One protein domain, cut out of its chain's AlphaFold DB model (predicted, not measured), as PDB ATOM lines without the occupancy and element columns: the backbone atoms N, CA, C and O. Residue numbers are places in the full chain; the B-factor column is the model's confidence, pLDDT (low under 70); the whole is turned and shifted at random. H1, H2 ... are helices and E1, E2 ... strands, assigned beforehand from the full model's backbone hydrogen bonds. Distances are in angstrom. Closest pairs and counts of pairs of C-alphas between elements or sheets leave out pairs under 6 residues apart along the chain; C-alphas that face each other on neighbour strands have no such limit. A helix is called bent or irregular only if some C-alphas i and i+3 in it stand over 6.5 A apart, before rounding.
ATOM      1  N   SER A  50      -5.455 -43.513 -31.200       88.38
ATOM      2  CA  SER A  50      -5.213 -44.763 -31.923       88.38
ATOM      3  C   SER A  50      -5.239 -44.556 -33.439       88.38
ATOM      4  O   SER A  50      -4.383 -45.115 -34.129       88.38
ATOM      5  N   LYS A  51      -6.146 -43.709 -33.947       92.00
ATOM      6  CA  LYS A  51      -6.200 -43.308 -35.361       92.00
ATOM      7  C   LYS A  51      -4.939 -42.545 -35.772       92.00
ATOM      8  O   LYS A  51      -4.282 -42.949 -36.728       92.00
ATOM      9  N   ARG A  52      -4.550 -41.515 -35.010       93.12
ATOM     10  CA  ARG A  52      -3.315 -40.736 -35.230       93.12
ATOM     11  C   ARG A  52      -2.068 -41.612 -35.195       93.12
ATOM     12  O   ARG A  52      -1.207 -41.500 -36.059       93.12
ATOM     13  N   LYS A  53      -1.985 -42.542 -34.239       93.88
ATOM     14  CA  LYS A  53      -0.889 -43.515 -34.167       93.88
ATOM     15  C   LYS A  53      -0.841 -44.404 -35.413       93.88
ATOM     16  O   LYS A  53       0.242 -44.642 -35.933       93.88
ATOM     17  N   TYR A  54      -1.980 -44.931 -35.869       94.00
ATOM     18  CA  TYR A  54      -2.031 -45.774 -37.067       94.00
ATOM     19  C   TYR A  54      -1.571 -45.010 -38.314       94.00
ATOM     20  O   TYR A  54      -0.747 -45.515 -39.077       94.00
ATOM     21  N   GLU A  55      -2.051 -43.779 -38.482       95.50
ATOM     22  CA  GLU A  55      -1.624 -42.880 -39.553       95.50
ATOM     23  C   GLU A  55      -0.111 -42.625 -39.502       95.50
ATOM     24  O   GLU A  55       0.584 -42.860 -40.492       95.50
ATOM     25  N   GLY A  56       0.411 -42.237 -38.335       95.56
ATOM     26  CA  GLY A  56       1.834 -41.972 -38.141       95.56
ATOM     27  C   GLY A  56       2.708 -43.191 -38.417       95.56
ATOM     28  O   GLY A  56       3.687 -43.094 -39.151       95.56
ATOM     29  N   ILE A  57       2.331 -44.369 -37.906       96.50
ATOM     30  CA  ILE A  57       3.049 -45.617 -38.195       96.50
ATOM     31  C   ILE A  57       3.022 -45.921 -39.695       96.50
ATOM     32  O   ILE A  57       4.049 -46.296 -40.249       96.50
ATOM     33  N   THR A  58       1.881 -45.751 -40.363       97.06
ATOM     34  CA  THR A  58       1.757 -46.026 -41.802       97.06
ATOM     35  C   THR A  58       2.662 -45.108 -42.623       97.06
ATOM     36  O   THR A  58       3.413 -45.596 -43.468       97.06
ATOM     37  N   LYS A  59       2.650 -43.800 -42.331       98.06
ATOM     38  CA  LYS A  59       3.533 -42.810 -42.963       98.06
ATOM     39  C   LYS A  59       5.006 -43.142 -42.714       98.06
ATOM     40  O   LYS A  59       5.763 -43.263 -43.666       98.06
ATOM     41  N   ILE A  60       5.400 -43.401 -41.465       97.88
ATOM     42  CA  ILE A  60       6.790 -43.757 -41.130       97.88
ATOM     43  C   ILE A  60       7.227 -45.019 -41.871       97.88
ATOM     44  O   ILE A  60       8.291 -45.018 -42.476       97.88
ATOM     45  N   ARG A  61       6.415 -46.084 -41.861       97.44
ATOM     46  CA  ARG A  61       6.740 -47.355 -42.534       97.44
ATOM     47  C   ARG A  61       6.965 -47.173 -44.032       97.44
ATOM     48  O   ARG A  61       7.910 -47.743 -44.575       97.44
ATOM     49  N   LYS A  62       6.121 -46.368 -44.682       97.75
ATOM     50  CA  LYS A  62       6.269 -46.034 -46.100       97.75
ATOM     51  C   LYS A  62       7.642 -45.416 -46.367       97.75
ATOM     52  O   LYS A  62       8.370 -45.911 -47.219       97.75
ATOM     53  N   GLU A  63       8.019 -44.403 -45.594       97.19
ATOM     54  CA  GLU A  63       9.252 -43.650 -45.833       97.19
ATOM     55  C   GLU A  63      10.507 -44.453 -45.451       97.19
ATOM     56  O   GLU A  63      11.463 -44.494 -46.218       97.19
ATOM     57  N   ILE A  64      10.505 -45.212 -44.345       96.69
ATOM     58  CA  ILE A  64      11.671 -46.035 -43.957       96.69
ATOM     59  C   ILE A  64      11.916 -47.233 -44.881       96.69
ATOM     60  O   ILE A  64      12.941 -47.896 -44.742       96.69
ATOM     61  N   THR A  65      11.002 -47.543 -45.807       96.81
ATOM     62  CA  THR A  65      11.181 -48.649 -46.762       96.81
ATOM     63  C   THR A  65      12.445 -48.453 -47.605       96.81
ATOM     64  O   THR A  65      13.119 -49.437 -47.917       96.81
ATOM     65  N   ILE A  66      12.841 -47.201 -47.867       95.25
ATOM     66  CA  ILE A  66      14.094 -46.861 -48.558       95.25
ATOM     67  C   ILE A  66      15.343 -47.417 -47.853       95.25
ATOM     68  O   ILE A  66      16.311 -47.789 -48.504       95.25
ATOM     69  N   LEU A  67      15.307 -47.578 -46.524       94.75
ATOM     70  CA  LEU A  67      16.410 -48.152 -45.740       94.75
ATOM     71  C   LEU A  67      16.611 -49.653 -46.008       94.75
ATOM     72  O   LEU A  67      17.621 -50.239 -45.625       94.75
ATOM     73  N   SER A  68      15.618 -50.308 -46.608       93.56
ATOM     74  CA  SER A  68      15.687 -51.717 -47.003       93.56
ATOM     75  C   SER A  68      16.134 -51.919 -48.449       93.56
ATOM     76  O   SER A  68      16.496 -53.040 -48.815       93.56
ATOM     77  N   GLN A  69      16.075 -50.849 -49.243       93.88
ATOM     78  CA  GLN A  69      16.371 -50.828 -50.666       93.88
ATOM     79  C   GLN A  69      17.859 -50.586 -50.904       93.88
ATOM     80  O   GLN A  69      18.590 -50.095 -50.038       93.88
ATOM     81  N   TYR A  70      18.298 -50.955 -52.096       91.00
ATOM     82  CA  TYR A  70      19.673 -50.819 -52.523       91.00
ATOM     83  C   TYR A  70      19.729 -50.473 -54.004       91.00
ATOM     84  O   TYR A  70      18.843 -50.865 -54.762       91.00
ATOM     85  N   GLU A  71      20.800 -49.795 -54.392       87.69
ATOM     86  CA  GLU A  71      21.119 -49.483 -55.782       87.69
ATOM     87  C   GLU A  71      22.386 -50.233 -56.193       87.69
ATOM     88  O   GLU A  71      23.324 -50.371 -55.401       87.69
ATOM     89  N   ASN A  72      22.404 -50.751 -57.422       83.75
ATOM     90  CA  ASN A  72      23.564 -51.452 -57.969       83.75
ATOM     91  C   ASN A  72      24.600 -50.426 -58.432       83.75
ATOM     92  O   ASN A  72      24.261 -49.546 -59.219       83.75
ATOM     93  N   LEU A  73      25.853 -50.567 -57.996       79.25
ATOM     94  CA  LEU A  73      26.951 -49.735 -58.497       79.25
ATOM     95  C   LEU A  73      27.676 -50.401 -59.664       79.25
ATOM     96  O   LEU A  73      27.901 -49.762 -60.685       79.25
ATOM     97  N   CYS A  74      27.983 -51.692 -59.550       68.50
ATOM     98  CA  CYS A  74      28.560 -52.488 -60.632       68.50
ATOM     99  C   CYS A  74      28.525 -53.991 -60.306       68.50
ATOM    100  O   CYS A  74      28.263 -54.407 -59.170       68.50
ATOM    101  N   VAL A  75      28.810 -54.803 -61.325       57.81
ATOM    102  CA  VAL A  75      29.373 -56.147 -61.155       57.81
ATOM    103  C   VAL A  75      30.881 -55.960 -61.258       57.81
ATOM    104  O   VAL A  75      31.355 -55.420 -62.252       57.81
ATOM    105  N   THR A  76      31.639 -56.322 -60.227       55.56
ATOM    106  CA  THR A  76      33.106 -56.236 -60.274       55.56
ATOM    107  C   THR A  76      33.640 -57.221 -61.316       55.56
ATOM    108  O   THR A  76      33.688 -58.427 -61.059       55.56
ATOM    109  N   GLU A  77      34.030 -56.711 -62.478       47.44
ATOM    110  CA  GLU A  77      34.764 -57.445 -63.503       47.44
ATOM    111  C   GLU A  77      36.216 -56.941 -63.492       47.44
ATOM    112  O   GLU A  77      36.526 -55.909 -64.066       47.44
ATOM    113  N   THR A  78      37.085 -57.685 -62.793       47.59
ATOM    114  CA  THR A  78      38.569 -57.657 -62.831       47.59
ATOM    115  C   THR A  78      39.353 -56.371 -62.462       47.59
ATOM    116  O   THR A  78      39.129 -55.287 -62.979       47.59
ATOM    117  N   GLU A  79      40.332 -56.590 -61.570       47.25
ATOM    118  CA  GLU A  79      41.559 -55.844 -61.190       47.25
ATOM    119  C   GLU A  79      41.510 -54.361 -60.760       47.25
ATOM    120  O   GLU A  79      42.256 -54.019 -59.844       47.25
ATOM    121  N   ASP A  80      40.596 -53.518 -61.249       50.12
ATOM    122  CA  ASP A  80      40.559 -52.075 -60.900       50.12
ATOM    123  C   ASP A  80      39.562 -51.711 -59.778       50.12
ATOM    124  O   ASP A  80      39.215 -50.545 -59.563       50.12
ATOM    125  N   SER A  81      39.056 -52.692 -59.023       50.66
ATOM    126  CA  SER A  81      38.127 -52.394 -57.930       50.66
ATOM    127  C   SER A  81      38.853 -51.728 -56.754       50.66
ATOM    128  O   SER A  81      39.709 -52.352 -56.130       50.66
ATOM    129  N   LEU A  82      38.414 -50.525 -56.366       54.28
ATOM    130  CA  LEU A  82      38.860 -49.804 -55.156       54.28
ATOM    131  C   LEU A  82      38.709 -50.616 -53.848       54.28
ATOM    132  O   LEU A  82      39.259 -50.233 -52.819       54.28
ATOM    133  N   ILE A  83      37.962 -51.729 -53.874       55.09
ATOM    134  CA  ILE A  83      37.760 -52.645 -52.746       55.09
ATOM    135  C   ILE A  83      38.057 -54.085 -53.220       55.09
ATOM    136  O   ILE A  83      37.155 -54.746 -53.745       55.09
ATOM    137  N   PRO A  84      39.295 -54.590 -53.031       51.84
ATOM    138  CA  PRO A  84      39.754 -55.892 -53.542       51.84
ATOM    139  C   PRO A  84      38.935 -57.100 -53.058       51.84
ATOM    140  O   PRO A  84      38.925 -58.154 -53.687       51.84
ATOM    141  N   GLU A  85      38.229 -56.957 -51.937       53.00
ATOM    142  CA  GLU A  85      37.437 -58.013 -51.291       53.00
ATOM    143  C   GLU A  85      36.165 -58.393 -52.074       53.00
ATOM    144  O   GLU A  85      35.528 -59.401 -51.764       53.00
ATOM    145  N   ASN A  86      35.794 -57.607 -53.091       52.94
ATOM    146  CA  ASN A  86      34.496 -57.700 -53.759       52.94
ATOM    147  C   ASN A  86      34.522 -58.342 -55.155       52.94
ATOM    148  O   ASN A  86      33.478 -58.352 -55.797       52.94
ATOM    149  N   ILE A  87      35.644 -58.899 -55.632       50.66
ATOM    150  CA  ILE A  87      35.745 -59.496 -56.981       50.66
ATOM    151  C   ILE A  87      34.652 -60.567 -57.205       50.66
ATOM    152  O   ILE A  87      34.488 -61.499 -56.418       50.66
ATOM    153  N   GLY A  88      33.892 -60.430 -58.296       52.53
ATOM    154  CA  GLY A  88      32.722 -61.248 -58.641       52.53
ATOM    155  C   GLY A  88      31.426 -60.958 -57.859       52.53
ATOM    156  O   GLY A  88      30.417 -61.621 -58.112       52.53
ATOM    157  N   GLN A  89      31.401 -59.995 -56.929       58.56
ATOM    158  CA  GLN A  89      30.212 -59.651 -56.140       58.56
ATOM    159  C   GLN A  89      29.504 -58.408 -56.688       58.56
ATOM    160  O   GLN A  89      30.113 -57.439 -57.132       58.56
ATOM    161  N   LYS A  90      28.168 -58.420 -56.637       66.38
ATOM    162  CA  LYS A  90      27.374 -57.217 -56.899       66.38
ATOM    163  C   LYS A  90      27.594 -56.234 -55.753       66.38
ATOM    164  O   LYS A  90      27.261 -56.547 -54.607       66.38
ATOM    165  N   VAL A  91      28.138 -55.064 -56.069       75.56
ATOM    166  CA  VAL A  91      28.348 -53.996 -55.091       75.56
ATOM    167  C   VAL A  91      27.087 -53.150 -55.025       75.56
ATOM    168  O   VAL A  91      26.605 -52.641 -56.041       75.56
ATOM    169  N   TYR A  92      26.552 -53.010 -53.815       82.38
ATOM    170  CA  TYR A  92      25.314 -52.286 -53.576       82.38
ATOM    171  C   TYR A  92      25.529 -51.139 -52.601       82.38
ATOM    172  O   TYR A  92      26.181 -51.308 -51.569       82.38
ATOM    173  N   THR A  93      24.902 -50.005 -52.885       89.69
ATOM    174  CA  THR A  93      24.815 -48.881 -51.951       89.69
ATOM    175  C   THR A  93      23.402 -48.791 -51.365       89.69
ATOM    176  O   THR A  93      22.438 -49.145 -52.055       89.69
ATOM    177  N   PRO A  94      23.221 -48.362 -50.102       93.69
ATOM    178  CA  PRO A  94      21.891 -48.081 -49.574       93.69
ATOM    179  C   PRO A  94      21.185 -47.036 -50.444       93.69
ATOM    180  O   PRO A  94      21.747 -45.973 -50.697       93.69
ATOM    181  N   ALA A  95      19.932 -47.283 -50.836       94.12
ATOM    182  CA  ALA A  95      19.183 -46.335 -51.673       94.12
ATOM    183  C   ALA A  95      19.044 -44.950 -51.008       94.12
ATOM    184  O   ALA A  95      19.083 -43.919 -51.672       94.12
ATOM    185  N   CYS A  96      18.970 -44.908 -49.673       94.19
ATOM    186  CA  CYS A  96      18.944 -43.657 -48.913       94.19
ATOM    187  C   CYS A  96      20.245 -42.842 -48.986       94.19
ATOM    188  O   CYS A  96      20.240 -41.686 -48.583       94.19
ATOM    189  N   CYS A  97      21.337 -43.431 -49.471       93.56
ATOM    190  CA  CYS A  97      22.649 -42.803 -49.625       93.56
ATOM    191  C   CYS A  97      23.043 -42.666 -51.105       93.56
ATOM    192  O   CYS A  97      24.217 -42.514 -51.413       93.56
ATOM    193  N   TYR A  98      22.086 -42.757 -52.036       91.38
ATOM    194  CA  TYR A  98      22.394 -42.696 -53.468       91.38
ATOM    195  C   TYR A  98      22.834 -41.300 -53.940       91.38
ATOM    196  O   TYR A  98      23.649 -41.172 -54.854       91.38
ATOM    197  N   SER A  99      22.285 -40.256 -53.320       92.75
ATOM    198  CA  SER A  99      22.681 -38.863 -53.519       92.75
ATOM    199  C   SER A  99      22.525 -38.090 -52.219       92.75
ATOM    200  O   SER A  99      21.734 -38.476 -51.347       92.75
ATOM    201  N   TYR A 100      23.233 -36.968 -52.106       91.94
ATOM    202  CA  TYR A 100      23.076 -36.049 -50.983       91.94
ATOM    203  C   TYR A 100      21.627 -35.577 -50.825       91.94
ATOM    204  O   TYR A 100      21.092 -35.553 -49.716       91.94
ATOM    205  N   GLU A 101      20.961 -35.270 -51.941       93.06
ATOM    206  CA  GLU A 101      19.552 -34.880 -51.943       93.06
ATOM    207  C   GLU A 101      18.673 -35.980 -51.339       93.06
ATOM    208  O   GLU A 101      17.839 -35.705 -50.475       93.06
ATOM    209  N   THR A 102      18.887 -37.238 -51.739       94.12
ATOM    210  CA  THR A 102      18.104 -38.372 -51.231       94.12
ATOM    211  C   THR A 102      18.309 -38.548 -49.730       94.12
ATOM    212  O   THR A 102      17.332 -38.721 -48.995       94.12
ATOM    213  N   LEU A 103      19.559 -38.446 -49.270       93.81
ATOM    214  CA  LEU A 103      19.944 -38.567 -47.867       93.81
ATOM    215  C   LEU A 103      19.322 -37.462 -46.999       93.81
ATOM    216  O   LEU A 103      18.705 -37.742 -45.967       93.81
ATOM    217  N   MET A 104      19.423 -36.208 -47.441       93.81
ATOM    218  CA  MET A 104      18.832 -35.065 -46.743       93.81
ATOM    219  C   MET A 104      17.308 -35.131 -46.735       93.81
ATOM    220  O   MET A 104      16.682 -34.879 -45.703       93.81
ATOM    221  N   LYS A 105      16.701 -35.532 -47.856       95.06
ATOM    222  CA  LYS A 105      15.250 -35.672 -47.981       95.06
ATOM    223  C   LYS A 105      14.699 -36.693 -46.994       95.06
ATOM    224  O   LYS A 105      13.766 -36.369 -46.259       95.06
ATOM    225  N   ILE A 106      15.271 -37.898 -46.927       95.94
ATOM    226  CA  ILE A 106      14.798 -38.902 -45.964       95.94
ATOM    227  C   ILE A 106      15.038 -38.448 -44.518       95.94
ATOM    228  O   ILE A 106      14.162 -38.630 -43.675       95.94
ATOM    229  N   SER A 107      16.173 -37.802 -44.230       94.00
ATOM    230  CA  SER A 107      16.471 -37.265 -42.897       94.00
ATOM    231  C   SER A 107      15.424 -36.231 -42.454       94.00
ATOM    232  O   SER A 107      14.859 -36.347 -41.362       94.00
ATOM    233  N   SER A 108      15.086 -35.283 -43.336       95.12
ATOM    234  CA  SER A 108      14.053 -34.269 -43.093       95.12
ATOM    235  C   SER A 108      12.681 -34.901 -42.874       95.12
ATOM    236  O   SER A 108      12.044 -34.641 -41.857       95.12
ATOM    237  N   ILE A 109      12.257 -35.803 -43.767       97.31
ATOM    238  CA  ILE A 109      10.957 -36.482 -43.672       97.31
ATOM    239  C   ILE A 109      10.828 -37.229 -42.339       97.31
ATOM    240  O   ILE A 109       9.800 -37.142 -41.666       97.31
ATOM    241  N   LEU A 110      11.865 -37.956 -41.914       97.06
ATOM    242  CA  LEU A 110      11.838 -38.670 -40.635       97.06
ATOM    243  C   LEU A 110      11.820 -37.719 -39.434       97.06
ATOM    244  O   LEU A 110      11.225 -38.054 -38.405       97.06
ATOM    245  N   ASN A 111      12.445 -36.547 -39.542       96.25
ATOM    246  CA  ASN A 111      12.386 -35.522 -38.508       96.25
ATOM    247  C   ASN A 111      10.989 -34.896 -38.389       96.25
ATOM    248  O   ASN A 111      10.482 -34.760 -37.275       96.25
ATOM    249  N   ASP A 112      10.343 -34.606 -39.515       97.62
ATOM    250  CA  ASP A 112       8.986 -34.055 -39.548       97.62
ATOM    251  C   ASP A 112       7.977 -35.064 -38.995       97.62
ATOM    252  O   ASP A 112       7.186 -34.743 -38.107       97.62
ATOM    253  N   LEU A 113       8.073 -36.330 -39.415       97.19
ATOM    254  CA  LEU A 113       7.234 -37.409 -38.887       97.19
ATOM    255  C   LEU A 113       7.476 -37.661 -37.392       97.19
ATOM    256  O   LEU A 113       6.545 -38.021 -36.668       97.19
ATOM    257  N   HIS A 114       8.706 -37.467 -36.909       95.75
ATOM    258  CA  HIS A 114       8.997 -37.502 -35.480       95.75
ATOM    259  C   HIS A 114       8.297 -36.358 -34.733       95.75
ATOM    260  O   HIS A 114       7.699 -36.611 -33.688       95.75
ATOM    261  N   GLY A 115       8.324 -35.135 -35.269       94.56
ATOM    262  CA  GLY A 115       7.614 -33.989 -34.694       94.56
ATOM    263  C   GLY A 115       6.094 -34.171 -34.693       94.56
ATOM    264  O   GLY A 115       5.442 -33.939 -33.677       94.56
ATOM    265  N   GLU A 116       5.531 -34.654 -35.804       95.88
ATOM    266  CA  GLU A 116       4.082 -34.802 -35.981       95.88
ATOM    267  C   GLU A 116       3.500 -35.977 -35.176       95.88
ATOM    268  O   GLU A 116       2.416 -35.860 -34.603       95.88
ATOM    269  N   PHE A 117       4.204 -37.114 -35.109       95.00
ATOM    270  CA  PHE A 117       3.652 -38.359 -34.557       95.00
ATOM    271  C   PHE A 117       4.399 -38.918 -33.349       95.00
ATOM    272  O   PHE A 117       3.916 -39.882 -32.749       95.00
ATOM    273  N   GLY A 118       5.539 -38.342 -32.954       93.31
ATOM    274  CA  GLY A 118       6.398 -38.865 -31.887       93.31
ATOM    275  C   GLY A 118       5.628 -39.199 -30.612       93.31
ATOM    276  O   GLY A 118       5.693 -40.327 -30.136       93.31
ATOM    277  N   TYR A 119       4.778 -38.285 -30.140       91.50
ATOM    278  CA  TYR A 119       3.981 -38.454 -28.919       91.50
ATOM    279  C   TYR A 119       2.972 -39.620 -28.958       91.50
ATOM    280  O   TYR A 119       2.489 -40.056 -27.910       91.50
ATOM    281  N   CYS A 120       2.608 -40.115 -30.146       91.06
ATOM    282  CA  CYS A 120       1.722 -41.270 -30.318       91.06
ATOM    283  C   CYS A 120       2.483 -42.601 -30.314       91.06
ATOM    284  O   CYS A 120       1.874 -43.670 -30.195       91.06
ATOM    285  N   LEU A 121       3.801 -42.558 -30.492       91.94
ATOM    286  CA  LEU A 121       4.645 -43.727 -30.644       91.94
ATOM    287  C   LEU A 121       5.180 -44.184 -29.288       91.94
ATOM    288  O   LEU A 121       5.416 -43.419 -28.359       91.94
ATOM    289  N   ARG A 122       5.422 -45.487 -29.168       91.62
ATOM    290  CA  ARG A 122       6.049 -46.044 -27.966       91.62
ATOM    291  C   ARG A 122       7.483 -45.554 -27.856       91.62
ATOM    292  O   ARG A 122       8.136 -45.300 -28.864       91.62
ATOM    293  N   HIS A 123       8.013 -45.546 -26.632       92.94
ATOM    294  CA  HIS A 123       9.413 -45.198 -26.385       92.94
ATOM    295  C   HIS A 123      10.385 -45.946 -27.304       92.94
ATOM    296  O   HIS A 123      11.246 -45.305 -27.885       92.94
ATOM    297  N   THR A 124      10.219 -47.260 -27.496       93.00
ATOM    298  CA  THR A 124      11.102 -48.047 -28.374       93.00
ATOM    299  C   THR A 124      11.023 -47.598 -29.831       93.00
ATOM    300  O   THR A 124      12.058 -47.387 -30.453       93.00
ATOM    301  N   SER A 125       9.816 -47.389 -30.367       94.69
ATOM    302  CA  SER A 125       9.611 -46.904 -31.737       94.69
ATOM    303  C   SER A 125      10.222 -45.517 -31.952       94.69
ATOM    304  O   SER A 125      10.906 -45.310 -32.948       94.69
ATOM    305  N   VAL A 126      10.030 -44.587 -31.007       95.50
ATOM    306  CA  VAL A 126      10.643 -43.248 -31.083       95.50
ATOM    307  C   VAL A 126      12.155 -43.314 -30.971       95.50
ATOM    308  O   VAL A 126      12.833 -42.615 -31.704       95.50
ATOM    309  N   ILE A 127      12.696 -44.169 -30.105       96.25
ATOM    310  CA  ILE A 127      14.145 -44.346 -29.986       96.25
ATOM    311  C   ILE A 127      14.736 -44.808 -31.324       96.25
ATOM    312  O   ILE A 127      15.673 -44.181 -31.802       96.25
ATOM    313  N   TYR A 128      14.168 -45.831 -31.975       96.56
ATOM    314  CA  TYR A 128      14.624 -46.232 -33.315       96.56
ATOM    315  C   TYR A 128      14.548 -45.079 -34.322       96.56
ATOM    316  O   TYR A 128      15.518 -44.846 -35.039       96.56
ATOM    317  N   LEU A 129      13.431 -44.342 -34.349       96.50
ATOM    318  CA  LEU A 129      13.257 -43.194 -35.239       96.50
ATOM    319  C   LEU A 129      14.332 -42.123 -35.007       96.50
ATOM    320  O   LEU A 129      14.924 -41.634 -35.963       96.50
ATOM    321  N   VAL A 130      14.614 -41.796 -33.743       95.44
ATOM    322  CA  VAL A 130      15.623 -40.805 -33.352       95.44
ATOM    323  C   VAL A 130      17.032 -41.263 -33.721       95.44
ATOM    324  O   VAL A 130      17.777 -40.489 -34.309       95.44
ATOM    325  N   TYR A 131      17.406 -42.511 -33.444       95.94
ATOM    326  CA  TYR A 131      18.745 -43.002 -33.782       95.94
ATOM    327  C   TYR A 131      18.983 -43.088 -35.287       95.94
ATOM    328  O   TYR A 131      20.076 -42.763 -35.743       95.94
ATOM    329  N   ILE A 132      17.976 -43.511 -36.056       95.94
ATOM    330  CA  ILE A 132      18.076 -43.595 -37.515       95.94
ATOM    331  C   ILE A 132      18.137 -42.190 -38.120       95.94
ATOM    332  O   ILE A 132      19.028 -41.928 -38.919       95.94
ATOM    333  N   LYS A 133      17.236 -41.274 -37.732       95.06
ATOM    334  CA  LYS A 133      17.230 -39.911 -38.290       95.06
ATOM    335  C   LYS A 133      18.514 -39.154 -37.944       95.06
ATOM    336  O   LYS A 133      19.079 -38.504 -38.813       95.06
ATOM    337  N   ASN A 134      18.999 -39.281 -36.704       94.75
ATOM    338  CA  ASN A 134      20.228 -38.617 -36.278       94.75
ATOM    339  C   ASN A 134      21.437 -39.200 -37.009       94.75
ATOM    340  O   ASN A 134      22.230 -38.431 -37.525       94.75
ATOM    341  N   PHE A 135      21.520 -40.527 -37.159       95.75
ATOM    342  CA  PHE A 135      22.580 -41.145 -37.957       95.75
ATOM    343  C   PHE A 135      22.608 -40.607 -39.393       95.75
ATOM    344  O   PHE A 135      23.665 -40.230 -39.880       95.75
ATOM    345  N   LEU A 136      21.455 -40.550 -40.072       95.38
ATOM    346  CA  LEU A 136      21.384 -40.052 -41.451       95.38
ATOM    347  C   LEU A 136      21.790 -38.575 -41.542       95.38
ATOM    348  O   LEU A 136      22.475 -38.194 -42.485       95.38
ATOM    349  N   MET A 137      21.407 -37.763 -40.553       94.06
ATOM    350  CA  MET A 137      21.808 -36.359 -40.473       94.06
ATOM    351  C   MET A 137      23.312 -36.203 -40.217       94.06
ATOM    352  O   MET A 137      23.977 -35.463 -40.933       94.06
ATOM    353  N   ASP A 138      23.865 -36.923 -39.242       94.12
ATOM    354  CA  ASP A 138      25.294 -36.887 -38.910       94.12
ATOM    355  C   ASP A 138      26.142 -37.358 -40.095       94.12
ATOM    356  O   ASP A 138      27.173 -36.763 -40.412       94.12
ATOM    357  N   TYR A 139      25.669 -38.386 -40.800       94.00
ATOM    358  CA  TYR A 139      26.298 -38.885 -42.014       94.00
ATOM    359  C   TYR A 139      26.267 -37.844 -43.143       94.00
ATOM    360  O   TYR A 139      27.298 -37.590 -43.764       94.00
ATOM    361  N   ALA A 140      25.131 -37.169 -43.354       92.00
ATOM    362  CA  ALA A 140      25.016 -36.083 -44.329       92.00
ATOM    363  C   ALA A 140      25.932 -34.896 -43.991       92.00
ATOM    364  O   ALA A 140      26.550 -34.311 -44.881       92.00
ATOM    365  N   LEU A 141      26.065 -34.559 -42.706       90.56
ATOM    366  CA  LEU A 141      26.964 -33.504 -42.242       90.56
ATOM    367  C   LEU A 141      28.434 -33.870 -42.462       90.56
ATOM    368  O   LEU A 141      29.204 -33.021 -42.910       90.56
ATOM    369  N   LYS A 142      28.833 -35.115 -42.175       90.38
ATOM    370  CA  LYS A 142      30.192 -35.596 -42.462       90.38
ATOM    371  C   LYS A 142      30.494 -35.578 -43.955       90.38
ATOM    372  O   LYS A 142      31.543 -35.078 -44.342       90.38
ATOM    373  N   TYR A 143      29.559 -36.045 -44.774       86.81
ATOM    374  CA  TYR A 143      29.646 -35.963 -46.229       86.81
ATOM    375  C   TYR A 143      29.833 -34.517 -46.712       86.81
ATOM    376  O   TYR A 143      30.744 -34.232 -47.479       86.81
ATOM    377  N   ASN A 144      29.017 -33.584 -46.214       85.62
ATOM    378  CA  ASN A 144      29.098 -32.183 -46.620       85.62
ATOM    379  C   ASN A 144      30.442 -31.543 -46.226       85.62
ATOM    380  O   ASN A 144      31.002 -30.769 -46.994       85.62
ATOM    381  N   LYS A 145      30.990 -31.897 -45.055       81.69
ATOM    382  CA  LYS A 145      32.335 -31.465 -44.632       81.69
ATOM    383  C   LYS A 145      33.434 -32.049 -45.514       81.69
ATOM    384  O   LYS A 145      34.345 -31.331 -45.907       81.69
ATOM    385  N   ALA A 146      33.314 -33.331 -45.851       80.75
ATOM    386  CA  ALA A 146      34.203 -34.001 -46.788       80.75
ATOM    387  C   ALA A 146      34.109 -33.404 -48.201       80.75
ATOM    388  O   ALA A 146      35.030 -33.587 -48.989       80.75
ATOM    389  N   GLY A 147      33.001 -32.715 -48.518       81.25
ATOM    390  CA  GLY A 147      32.669 -32.096 -49.804       81.25
ATOM    391  C   GLY A 147      32.959 -33.003 -50.996       81.25
ATOM    392  O   GLY A 147      33.500 -32.547 -52.003       81.25
ATOM    393  N   ILE A 148      32.654 -34.282 -50.808       79.88
ATOM    394  CA  ILE A 148      32.756 -35.339 -51.805       79.88
ATOM    395  C   ILE A 148      31.531 -35.293 -52.727       79.88
ATOM    396  O   ILE A 148      30.511 -34.687 -52.404       79.88
ATOM    397  N   SER A 149      31.661 -35.885 -53.905       87.00
ATOM    398  CA  SER A 149      30.622 -35.996 -54.926       87.00
ATOM    399  C   SER A 149      29.581 -37.069 -54.583       87.00
ATOM    400  O   SER A 149      29.819 -37.967 -53.773       87.00
ATOM    401  N   ASP A 150      28.430 -37.036 -55.265       87.56
ATOM    402  CA  ASP A 150      27.408 -38.083 -55.127       87.56
ATOM    403  C   ASP A 150      27.944 -39.471 -55.526       87.56
ATOM    404  O   ASP A 150      27.469 -40.488 -55.025       87.56
ATOM    405  N   GLU A 151      28.932 -39.544 -56.418       85.50
ATOM    406  CA  GLU A 151      29.574 -40.807 -56.780       85.50
ATOM    407  C   GLU A 151      30.410 -41.362 -55.622       85.50
ATOM    408  O   GLU A 151      30.241 -42.517 -55.226       85.50
ATOM    409  N   GLU A 152      31.246 -40.525 -55.013       85.62
ATOM    410  CA  GLU A 152      32.037 -40.887 -53.835       85.62
ATOM    411  C   GLU A 152      31.144 -41.243 -52.637       85.62
ATOM    412  O   GLU A 152      31.436 -42.206 -51.924       85.62
ATOM    413  N   LEU A 153      30.004 -40.554 -52.455       89.38
ATOM    414  CA  LEU A 153      28.995 -40.913 -51.450       89.38
ATOM    415  C   LEU A 153      28.549 -42.362 -51.600       89.38
ATOM    416  O   LEU A 153      28.478 -43.098 -50.612       89.38
ATOM    417  N   ARG A 154      28.208 -42.771 -52.827       89.56
ATOM    418  CA  ARG A 154      27.673 -44.107 -53.102       89.56
ATOM    419  C   ARG A 154      28.674 -45.175 -52.699       89.56
ATOM    420  O   ARG A 154      28.275 -46.133 -52.033       89.56
ATOM    421  N   TRP A 155      29.942 -44.980 -53.059       86.12
ATOM    422  CA  TRP A 155      31.043 -45.884 -52.738       86.12
ATOM    423  C   TRP A 155      31.351 -45.917 -51.241       86.12
ATOM    424  O   TRP A 155      31.382 -46.998 -50.650       86.12
ATOM    425  N   ALA A 156      31.474 -44.753 -50.597       88.50
ATOM    426  CA  ALA A 156      31.683 -44.662 -49.153       88.50
ATOM    427  C   ALA A 156      30.528 -45.304 -48.361       88.50
ATOM    428  O   ALA A 156      30.729 -45.855 -47.283       88.50
ATOM    429  N   SER A 157      29.313 -45.313 -48.914       92.25
ATOM    430  CA  SER A 157      28.126 -45.841 -48.234       92.25
ATOM    431  C   SER A 157      27.920 -47.354 -48.384       92.25
ATOM    432  O   SER A 157      27.064 -47.910 -47.693       92.25
ATOM    433  N   VAL A 158      28.689 -48.050 -49.231       90.00
ATOM    434  CA  VAL A 158      28.568 -49.509 -49.443       90.00
ATOM    435  C   VAL A 158      28.595 -50.306 -48.124       90.00
ATOM    436  O   VAL A 158      27.683 -51.112 -47.898       90.00
ATOM    437  N   PRO A 159      29.537 -50.064 -47.184       89.62
ATOM    438  CA  PRO A 159      29.606 -50.817 -45.927       89.62
ATOM    439  C   PRO A 159      28.388 -50.620 -45.010       89.62
ATOM    440  O   PRO A 159      28.148 -51.419 -44.101       89.62
ATOM    441  N   LEU A 160      27.581 -49.579 -45.240       92.88
ATOM    442  CA  LEU A 160      26.426 -49.260 -44.404       92.88
ATOM    443  C   LEU A 160      25.214 -50.153 -44.680       92.88
ATOM    444  O   LEU A 160      24.377 -50.327 -43.789       92.88
ATOM    445  N   TYR A 161      25.095 -50.731 -45.880       90.69
ATOM    446  CA  TYR A 161      23.867 -51.409 -46.317       90.69
ATOM    447  C   TYR A 161      23.443 -52.545 -45.382       90.69
ATOM    448  O   TYR A 161      22.288 -52.603 -44.946       90.69
ATOM    449  N   GLY A 162      24.378 -53.424 -45.009       89.94
ATOM    450  CA  GLY A 162      24.096 -54.544 -44.110       89.94
ATOM    451  C   GLY A 162      23.533 -54.084 -42.762       89.94
ATOM    452  O   GLY A 162      22.538 -54.632 -42.271       89.94
ATOM    453  N   GLY A 163      24.128 -53.036 -42.194       93.69
ATOM    454  CA  GLY A 163      23.734 -52.449 -40.921       93.69
ATOM    455  C   GLY A 163      22.396 -51.710 -40.978       93.69
ATOM    456  O   GLY A 163      21.504 -51.989 -40.170       93.69
ATOM    457  N   ILE A 164      22.216 -50.832 -41.966       95.81
ATOM    458  CA  ILE A 164      20.981 -50.060 -42.166       95.81
ATOM    459  C   ILE A 164      19.795 -51.002 -42.422       95.81
ATOM    460  O   ILE A 164      18.740 -50.869 -41.795       95.81
ATOM    461  N   ARG A 165      19.978 -52.047 -43.237       95.31
ATOM    462  CA  ARG A 165      18.932 -53.050 -43.484       95.31
ATOM    463  C   ARG A 165      18.550 -53.820 -42.216       95.31
ATOM    464  O   ARG A 165      17.375 -54.153 -42.022       95.31
ATOM    465  N   LYS A 166      19.510 -54.121 -41.329       95.81
ATOM    466  CA  LYS A 166      19.231 -54.733 -40.014       95.81
ATOM    467  C   LYS A 166      18.414 -53.783 -39.132       95.81
ATOM    468  O   LYS A 166      17.474 -54.247 -38.478       95.81
ATOM    469  N   TRP A 167      18.732 -52.486 -39.124       96.50
ATOM    470  CA  TRP A 167      17.940 -51.482 -38.407       96.50
ATOM    471  C   TRP A 167      16.515 -51.398 -38.943       96.50
ATOM    472  O   TRP A 167      15.587 -51.503 -38.144       96.50
ATOM    473  N   TYR A 168      16.332 -51.323 -40.267       97.06
ATOM    474  CA  TYR A 168      15.014 -51.337 -40.907       97.06
ATOM    475  C   TYR A 168      14.166 -52.520 -40.430       97.06
ATOM    476  O   TYR A 168      13.072 -52.324 -39.906       97.06
ATOM    477  N   LYS A 169      14.689 -53.750 -40.527       97.44
ATOM    478  CA  LYS A 169      13.944 -54.960 -40.137       97.44
ATOM    479  C   LYS A 169      13.493 -54.921 -38.677       97.44
ATOM    480  O   LYS A 169      12.395 -55.368 -38.349       97.44
ATOM    481  N   ARG A 170      14.351 -54.424 -37.780       96.31
ATOM    482  CA  ARG A 170      14.018 -54.300 -36.354       96.31
ATOM    483  C   ARG A 170      13.002 -53.191 -36.118       96.31
ATOM    484  O   ARG A 170      12.061 -53.402 -35.356       96.31
ATOM    485  N   PHE A 171      13.170 -52.054 -36.781       97.12
ATOM    486  CA  PHE A 171      12.284 -50.914 -36.625       97.12
ATOM    487  C   PHE A 171      10.883 -51.206 -37.173       97.12
ATOM    488  O   PHE A 171       9.908 -51.026 -36.447       97.12
ATOM    489  N   ASP A 172      10.769 -51.762 -38.382       97.62
ATOM    490  CA  ASP A 172       9.491 -52.169 -38.979       97.62
ATOM    491  C   ASP A 172       8.747 -53.173 -38.084       97.62
ATOM    492  O   ASP A 172       7.565 -53.000 -37.783       97.62
ATOM    493  N   LYS A 173       9.461 -54.161 -37.527       96.62
ATOM    494  CA  LYS A 173       8.888 -55.112 -36.564       96.62
ATOM    495  C   LYS A 173       8.343 -54.422 -35.311       96.62
ATOM    496  O   LYS A 173       7.266 -54.784 -34.832       96.62
ATOM    497  N   GLU A 174       9.065 -53.446 -34.763       95.19
ATOM    498  CA  GLU A 174       8.601 -52.658 -33.615       95.19
ATOM    499  C   GLU A 174       7.391 -51.783 -33.967       95.19
ATOM    500  O   GLU A 174       6.454 -51.685 -33.169       95.19
ATOM    501  N   LEU A 175       7.358 -51.197 -35.165       95.50
ATOM    502  CA  LEU A 175       6.229 -50.410 -35.658       95.50
ATOM    503  C   LEU A 175       4.974 -51.271 -35.831       95.50
ATOM    504  O   LEU A 175       3.924 -50.901 -35.313       95.50
ATOM    505  N   ILE A 176       5.077 -52.454 -36.443       94.25
ATOM    506  CA  ILE A 176       3.956 -53.403 -36.572       94.25
ATOM    507  C   ILE A 176       3.443 -53.829 -35.190       94.25
ATOM    508  O   ILE A 176       2.242 -53.784 -34.916       94.25
ATOM    509  N   ARG A 177       4.349 -54.189 -34.269       91.06
ATOM    510  CA  ARG A 177       3.986 -54.536 -32.882       91.06
ATOM    511  C   ARG A 177       3.277 -53.389 -32.165       91.06
ATOM    512  O   ARG A 177       2.359 -53.634 -31.379       91.06
ATOM    513  N   SER A 178       3.713 -52.153 -32.402       89.31
ATOM    514  CA  SER A 178       3.092 -50.948 -31.850       89.31
ATOM    515  C   SER A 178       1.715 -50.691 -32.466       89.31
ATOM    516  O   SER A 178       0.772 -50.354 -31.748       89.31
ATOM    517  N   MET A 179       1.569 -50.901 -33.775       88.31
ATOM    518  CA  MET A 179       0.323 -50.726 -34.521       88.31
ATOM    519  C   MET A 179      -0.783 -51.627 -33.969       88.31
ATOM    520  O   MET A 179      -1.847 -51.121 -33.611       88.31
ATOM    521  N   ASN A 180      -0.466 -52.906 -33.752       85.44
ATOM    522  CA  ASN A 180      -1.391 -53.946 -33.285       85.44
ATOM    523  C   ASN A 180      -1.896 -53.771 -31.839       85.44
ATOM    524  O   ASN A 180      -2.680 -54.587 -31.362       85.44
ATOM    525  N   ARG A 181      -1.444 -52.750 -31.099       83.44
ATOM    526  CA  ARG A 181      -1.872 -52.502 -29.713       83.44
ATOM    527  C   ARG A 181      -2.473 -51.106 -29.573       83.44
ATOM    528  O   ARG A 181      -1.740 -50.156 -29.838       83.44
ATOM    529  N   PRO A 182      -3.730 -50.930 -29.129       75.94
ATOM    530  CA  PRO A 182      -4.361 -49.611 -29.036       75.94
ATOM    531  C   PRO A 182      -3.533 -48.638 -28.194       75.94
ATOM    532  O   PRO A 182      -2.829 -49.038 -27.257       75.94
ATOM    533  N   SER A 183      -3.574 -47.359 -28.570       77.56
ATOM    534  CA  SER A 183      -2.886 -46.318 -27.814       77.56
ATOM    535  C   SER A 183      -3.846 -45.749 -26.785       77.56
ATOM    536  O   SER A 183      -4.841 -45.139 -27.152       77.56
ATOM    537  N   MET A 184      -3.544 -45.961 -25.506       76.12
ATOM    538  CA  MET A 184      -4.382 -45.491 -24.395       76.12
ATOM    539  C   MET A 184      -3.863 -44.183 -23.781       76.12
ATOM    540  O   MET A 184      -4.481 -43.648 -22.867       76.12
ATOM    541  N   LYS A 185      -2.686 -43.704 -24.211       79.88
ATOM    542  CA  LYS A 185      -2.046 -42.499 -23.670       79.88
ATOM    543  C   LYS A 185      -0.979 -41.926 -24.597       79.88
ATOM    544  O   LYS A 185      -0.318 -42.671 -25.319       79.88
ATOM    545  N   TYR A 186      -0.774 -40.620 -24.478       83.56
ATOM    546  CA  TYR A 186       0.369 -39.903 -25.029       83.56
ATOM    547  C   TYR A 186       1.672 -40.356 -24.351       83.56
ATOM    548  O   TYR A 186       1.692 -40.703 -23.164       83.56
ATOM    549  N   PHE A 187       2.771 -40.337 -25.100       86.12
ATOM    550  CA  PHE A 187       4.114 -40.597 -24.598       86.12
ATOM    551  C   PHE A 187       4.895 -39.284 -24.534       86.12
ATOM    552  O   PHE A 187       5.177 -38.664 -25.549       86.12
ATOM    553  N   ALA A 188       5.290 -38.875 -23.327       82.88
ATOM    554  CA  ALA A 188       6.045 -37.639 -23.110       82.88
ATOM    555  C   ALA A 188       7.553 -37.757 -23.422       82.88
ATOM    556  O   ALA A 188       8.282 -36.800 -23.190       82.88
ATOM    557  N   HIS A 189       8.027 -38.936 -23.864       89.81
ATOM    558  CA  HIS A 189       9.441 -39.258 -24.159       89.81
ATOM    559  C   HIS A 189      10.459 -38.600 -23.217       89.81
ATOM    560  O   HIS A 189      11.437 -37.999 -23.637       89.81
ATOM    561  N   SER A 190      10.197 -38.715 -21.920       87.81
ATOM    562  CA  SER A 190      10.973 -38.091 -20.854       87.81
ATOM    563  C   SER A 190      10.896 -38.939 -19.581       87.81
ATOM    564  O   SER A 190      10.103 -39.885 -19.480       87.81
ATOM    565  N   GLY A 191      11.758 -38.623 -18.615       91.62
ATOM    566  CA  GLY A 191      11.816 -39.289 -17.316       91.62
ATOM    567  C   GLY A 191      12.634 -40.585 -17.297       91.62
ATOM    568  O   GLY A 191      13.144 -41.061 -18.311       91.62
ATOM    569  N   LEU A 192      12.743 -41.175 -16.102       91.62
ATOM    570  CA  LEU A 192      13.665 -42.280 -15.798       91.62
ATOM    571  C   LEU A 192      13.526 -43.478 -16.743       91.62
ATOM    572  O   LEU A 192      14.524 -43.994 -17.240       91.62
ATOM    573  N   LYS A 193      12.289 -43.909 -17.027       89.88
ATOM    574  CA  LYS A 193      12.036 -45.060 -17.904       89.88
ATOM    575  C   LYS A 193      12.530 -44.813 -19.328       89.88
ATOM    576  O   LYS A 193      13.124 -45.706 -19.929       89.88
ATOM    577  N   TYR A 194      12.249 -43.631 -19.874       91.94
ATOM    578  CA  TYR A 194      12.693 -43.279 -21.216       91.94
ATOM    579  C   TYR A 194      14.216 -43.148 -21.260       91.94
ATOM    580  O   TYR A 194      14.834 -43.755 -22.126       91.94
ATOM    581  N   ASN A 195      14.819 -42.477 -20.276       93.44
ATOM    582  CA  ASN A 195      16.271 -42.301 -20.186       93.44
ATOM    583  C   ASN A 195      17.019 -43.639 -20.064       93.44
ATOM    584  O   ASN A 195      18.049 -43.835 -20.705       93.44
ATOM    585  N   LEU A 196      16.483 -44.592 -19.292       95.06
ATOM    586  CA  LEU A 196      17.050 -45.938 -19.194       95.06
ATOM    587  C   LEU A 196      17.006 -46.665 -20.544       95.06
ATOM    588  O   LEU A 196      18.006 -47.246 -20.962       95.06
ATOM    589  N   LEU A 197      15.862 -46.620 -21.236       94.75
ATOM    590  CA  LEU A 197      15.743 -47.207 -22.571       94.75
ATOM    591  C   LEU A 197      16.692 -46.526 -23.558       94.75
ATOM    592  O   LEU A 197      17.357 -47.220 -24.317       94.75
ATOM    593  N   LEU A 198      16.798 -45.199 -23.515       94.12
ATOM    594  CA  LEU A 198      17.704 -44.435 -24.363       94.12
ATOM    595  C   LEU A 198      19.153 -44.895 -24.166       94.12
ATOM    596  O   LEU A 198      19.825 -45.183 -25.146       94.12
ATOM    597  N   LYS A 199      19.601 -45.087 -22.917       94.69
ATOM    598  CA  LYS A 199      20.944 -45.606 -22.612       94.69
ATOM    599  C   LYS A 199      21.169 -47.022 -23.153       94.69
ATOM    600  O   LYS A 199      22.200 -47.293 -23.758       94.69
ATOM    601  N   ILE A 200      20.208 -47.929 -22.955       94.69
ATOM    602  CA  ILE A 200      20.303 -49.318 -23.444       94.69
ATOM    603  C   ILE A 200      20.388 -49.348 -24.971       94.69
ATOM    604  O   ILE A 200      21.218 -50.058 -25.539       94.69
ATOM    605  N   TYR A 201      19.524 -48.587 -25.639       94.69
ATOM    606  CA  TYR A 201      19.508 -48.533 -27.093       94.69
ATOM    607  C   TYR A 201      20.711 -47.778 -27.655       94.69
ATOM    608  O   TYR A 201      21.213 -48.195 -28.691       94.69
ATOM    609  N   GLY A 202      21.234 -46.764 -26.965       93.12
ATOM    610  CA  GLY A 202      22.492 -46.111 -27.325       93.12
ATOM    611  C   GLY A 202      23.645 -47.096 -27.398       93.12
ATOM    612  O   GLY A 202      24.239 -47.249 -28.460       93.12
ATOM    613  N   LEU A 203      23.839 -47.888 -26.342       94.00
ATOM    614  CA  LEU A 203      24.840 -48.960 -26.334       94.00
ATOM    615  C   LEU A 203      24.606 -49.998 -27.443       94.00
ATOM    616  O   LEU A 203      25.553 -50.574 -27.976       94.00
ATOM    617  N   TYR A 204      23.345 -50.278 -27.786       93.75
ATOM    618  CA  TYR A 204      23.025 -51.148 -28.915       93.75
ATOM    619  C   TYR A 204      23.463 -50.527 -30.247       93.75
ATOM    620  O   TYR A 204      24.139 -51.202 -31.024       93.75
ATOM    621  N   PHE A 205      23.096 -49.272 -30.512       94.06
ATOM    622  CA  PHE A 205      23.408 -48.578 -31.758       94.06
ATOM    623  C   PHE A 205      24.911 -48.347 -31.924       94.06
ATOM    624  O   PHE A 205      25.437 -48.669 -32.984       94.06
ATOM    625  N   GLU A 206      25.630 -47.940 -30.879       92.75
ATOM    626  CA  GLU A 206      27.096 -47.790 -30.889       92.75
ATOM    627  C   GLU A 206      27.827 -49.066 -31.336       92.75
ATOM    628  O   GLU A 206      28.882 -49.015 -31.963       92.75
ATOM    629  N   ARG A 207      27.255 -50.243 -31.053       92.25
ATOM    630  CA  ARG A 207      27.843 -51.537 -31.430       92.25
ATOM    631  C   ARG A 207      27.517 -51.976 -32.855       92.25
ATOM    632  O   ARG A 207      28.059 -52.990 -33.301       92.25
ATOM    633  N   THR A 208      26.622 -51.282 -33.550       94.19
ATOM    634  CA  THR A 208      26.189 -51.667 -34.899       94.19
ATOM    635  C   THR A 208      27.159 -51.179 -35.972       94.19
ATOM    636  O   THR A 208      27.828 -50.164 -35.801       94.19
ATOM    637  N   GLU A 209      27.215 -51.914 -37.087       92.75
ATOM    638  CA  GLU A 209      28.097 -51.629 -38.231       92.75
ATOM    639  C   GLU A 209      28.050 -50.159 -38.692       92.75
ATOM    640  O   GLU A 209      29.127 -49.587 -38.827       92.75
ATOM    641  N   PRO A 210      26.883 -49.493 -38.844       94.69
ATOM    642  CA  PRO A 210      26.860 -48.123 -39.353       94.69
ATOM    643  C   PRO A 210      27.519 -47.109 -38.410       94.69
ATOM    644  O   PRO A 210      28.302 -46.279 -38.859       94.69
ATOM    645  N   TYR A 211      27.257 -47.191 -37.098       93.81
ATOM    646  CA  TYR A 211      27.892 -46.293 -36.120       93.81
ATOM    647  C   TYR A 211      29.387 -46.569 -35.980       93.81
ATOM    648  O   TYR A 211      30.166 -45.626 -35.867       93.81
ATOM    649  N   LYS A 212      29.798 -47.843 -36.013       94.00
ATOM    650  CA  LYS A 212      31.222 -48.195 -36.020       94.00
ATOM    651  C   LYS A 212      31.919 -47.624 -37.246       94.00
ATOM    652  O   LYS A 212      32.922 -46.953 -37.080       94.00
ATOM    653  N   TYR A 213      31.352 -47.827 -38.434       93.00
ATOM    654  CA  TYR A 213      31.891 -47.289 -39.680       93.00
ATOM    655  C   TYR A 213      32.014 -45.765 -39.626       93.00
ATOM    656  O   TYR A 213      33.079 -45.224 -39.890       93.00
ATOM    657  N   MET A 214      30.956 -45.066 -39.203       91.44
ATOM    658  CA  MET A 214      30.967 -43.604 -39.116       91.44
ATOM    659  C   MET A 214      32.061 -43.077 -38.174       91.44
ATOM    660  O   MET A 214      32.604 -42.003 -38.424       91.44
ATOM    661  N   ASN A 215      32.399 -43.812 -37.113       90.69
ATOM    662  CA  ASN A 215      33.370 -43.395 -36.098       90.69
ATOM    663  C   ASN A 215      34.771 -44.004 -36.276       90.69
ATOM    664  O   ASN A 215      35.663 -43.672 -35.504       90.69
ATOM    665  N   ASP A 216      34.974 -44.884 -37.254       90.44
ATOM    666  CA  ASP A 216      36.269 -45.507 -37.520       90.44
ATOM    667  C   ASP A 216      37.134 -44.570 -38.368       90.44
ATOM    668  O   ASP A 216      36.777 -44.260 -39.506       90.44
TER     669      ASP A 216
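AT A GLANCE: This is residues 50 to 216 of the 251 residues of an uncharacterized protein of Eubacterium sp. An3 (UniProt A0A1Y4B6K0). Four long helices, H1, H2, H3 and H5, make a lengthwise up-and-down bundle, each running against the one before it. The hairpin E1-E2 and its link extend one end, where H4 packs on the hairpin; H6 packs slantwise on H3 through H3's residues 123 to 131, and short H7 packs on H5. The 167 printed residues hold seven named helices and two named strands, in the order H1 E1 E2 H2 H3 H4 H5 H6 H7, with the antiparallel sheet order E1-E2. The class is mostly helix. The whole is compact, with a radius of gyration of the C-alphas of 17.3 A, and a rod spanning 60 by 27 by 26 A.

HOW THE PARTS SIT: Start with H1, residues 50 to 68, which has a kink of 32 degrees near residue 62. It touches H2, residues 100 to 120, closest at the C-alphas of Lys 53 and Cys 120, 5.2 A apart, at a shallow tilt of 22 degrees, opposite ways. Along the chain between H1 and H2, find the hairpin of E1, residues 70 to 75, and E2, residues 90 to 94: N 71 and O 93 are 2.9 A apart, within hydrogen-bond range. H2 forms a helical hairpin with H3, residues 123 to 146, closest at the C-alphas of Ser 107 and Lys 133, 5.4 A. At H4, residues 150 to 156, the closest C-alphas to E2 are those of Arg 154 and Thr 93, 5.7 A. H5, residues 160 to 179, touches H1, closest at the C-alphas of Arg 165 and Ser 68, 5.0 A, and touches H3's residues 124 to 132, closest at Glu 174 and Ser 125, 6.1 A. H6, residues 192 to 206, touches H3 at a steep tilt of 45 degrees, closest at the C-alphas of Tyr 194 and His 123, 6.4 A. H7, residues 209 to 215, touches H5's residues 160 to 164, closest at the C-alphas of Glu 209 and Gly 163, 5.2 A. Every O i to N i+4 pair is within hydrogen-bond range in H3, H4, H5, H6 and H7; H1 has 12 of 15 and H2 15 of 17.

IN THESE COORDINATES: Find C-alpha 50 at (-5.213, -44.763, -31.923); from there H1 runs 26.7 A. H2 runs 30.2 A and is irregular, with C-alphas 116 and 119 8.0 A apart. H3 runs 34.0 A, H5 27.9 A and H6 20.9 A. H7 ends at C-alpha 215, (33.370, -43.395, -36.098).

THE WHOLE: The farthest C-alphas, of Glu 79 and Met 184, are 59.8 A apart. The printed part has no cut; its long links are E1 to E2 and H5 to H6. Look for low confidence at residues 74 to 90, under 70.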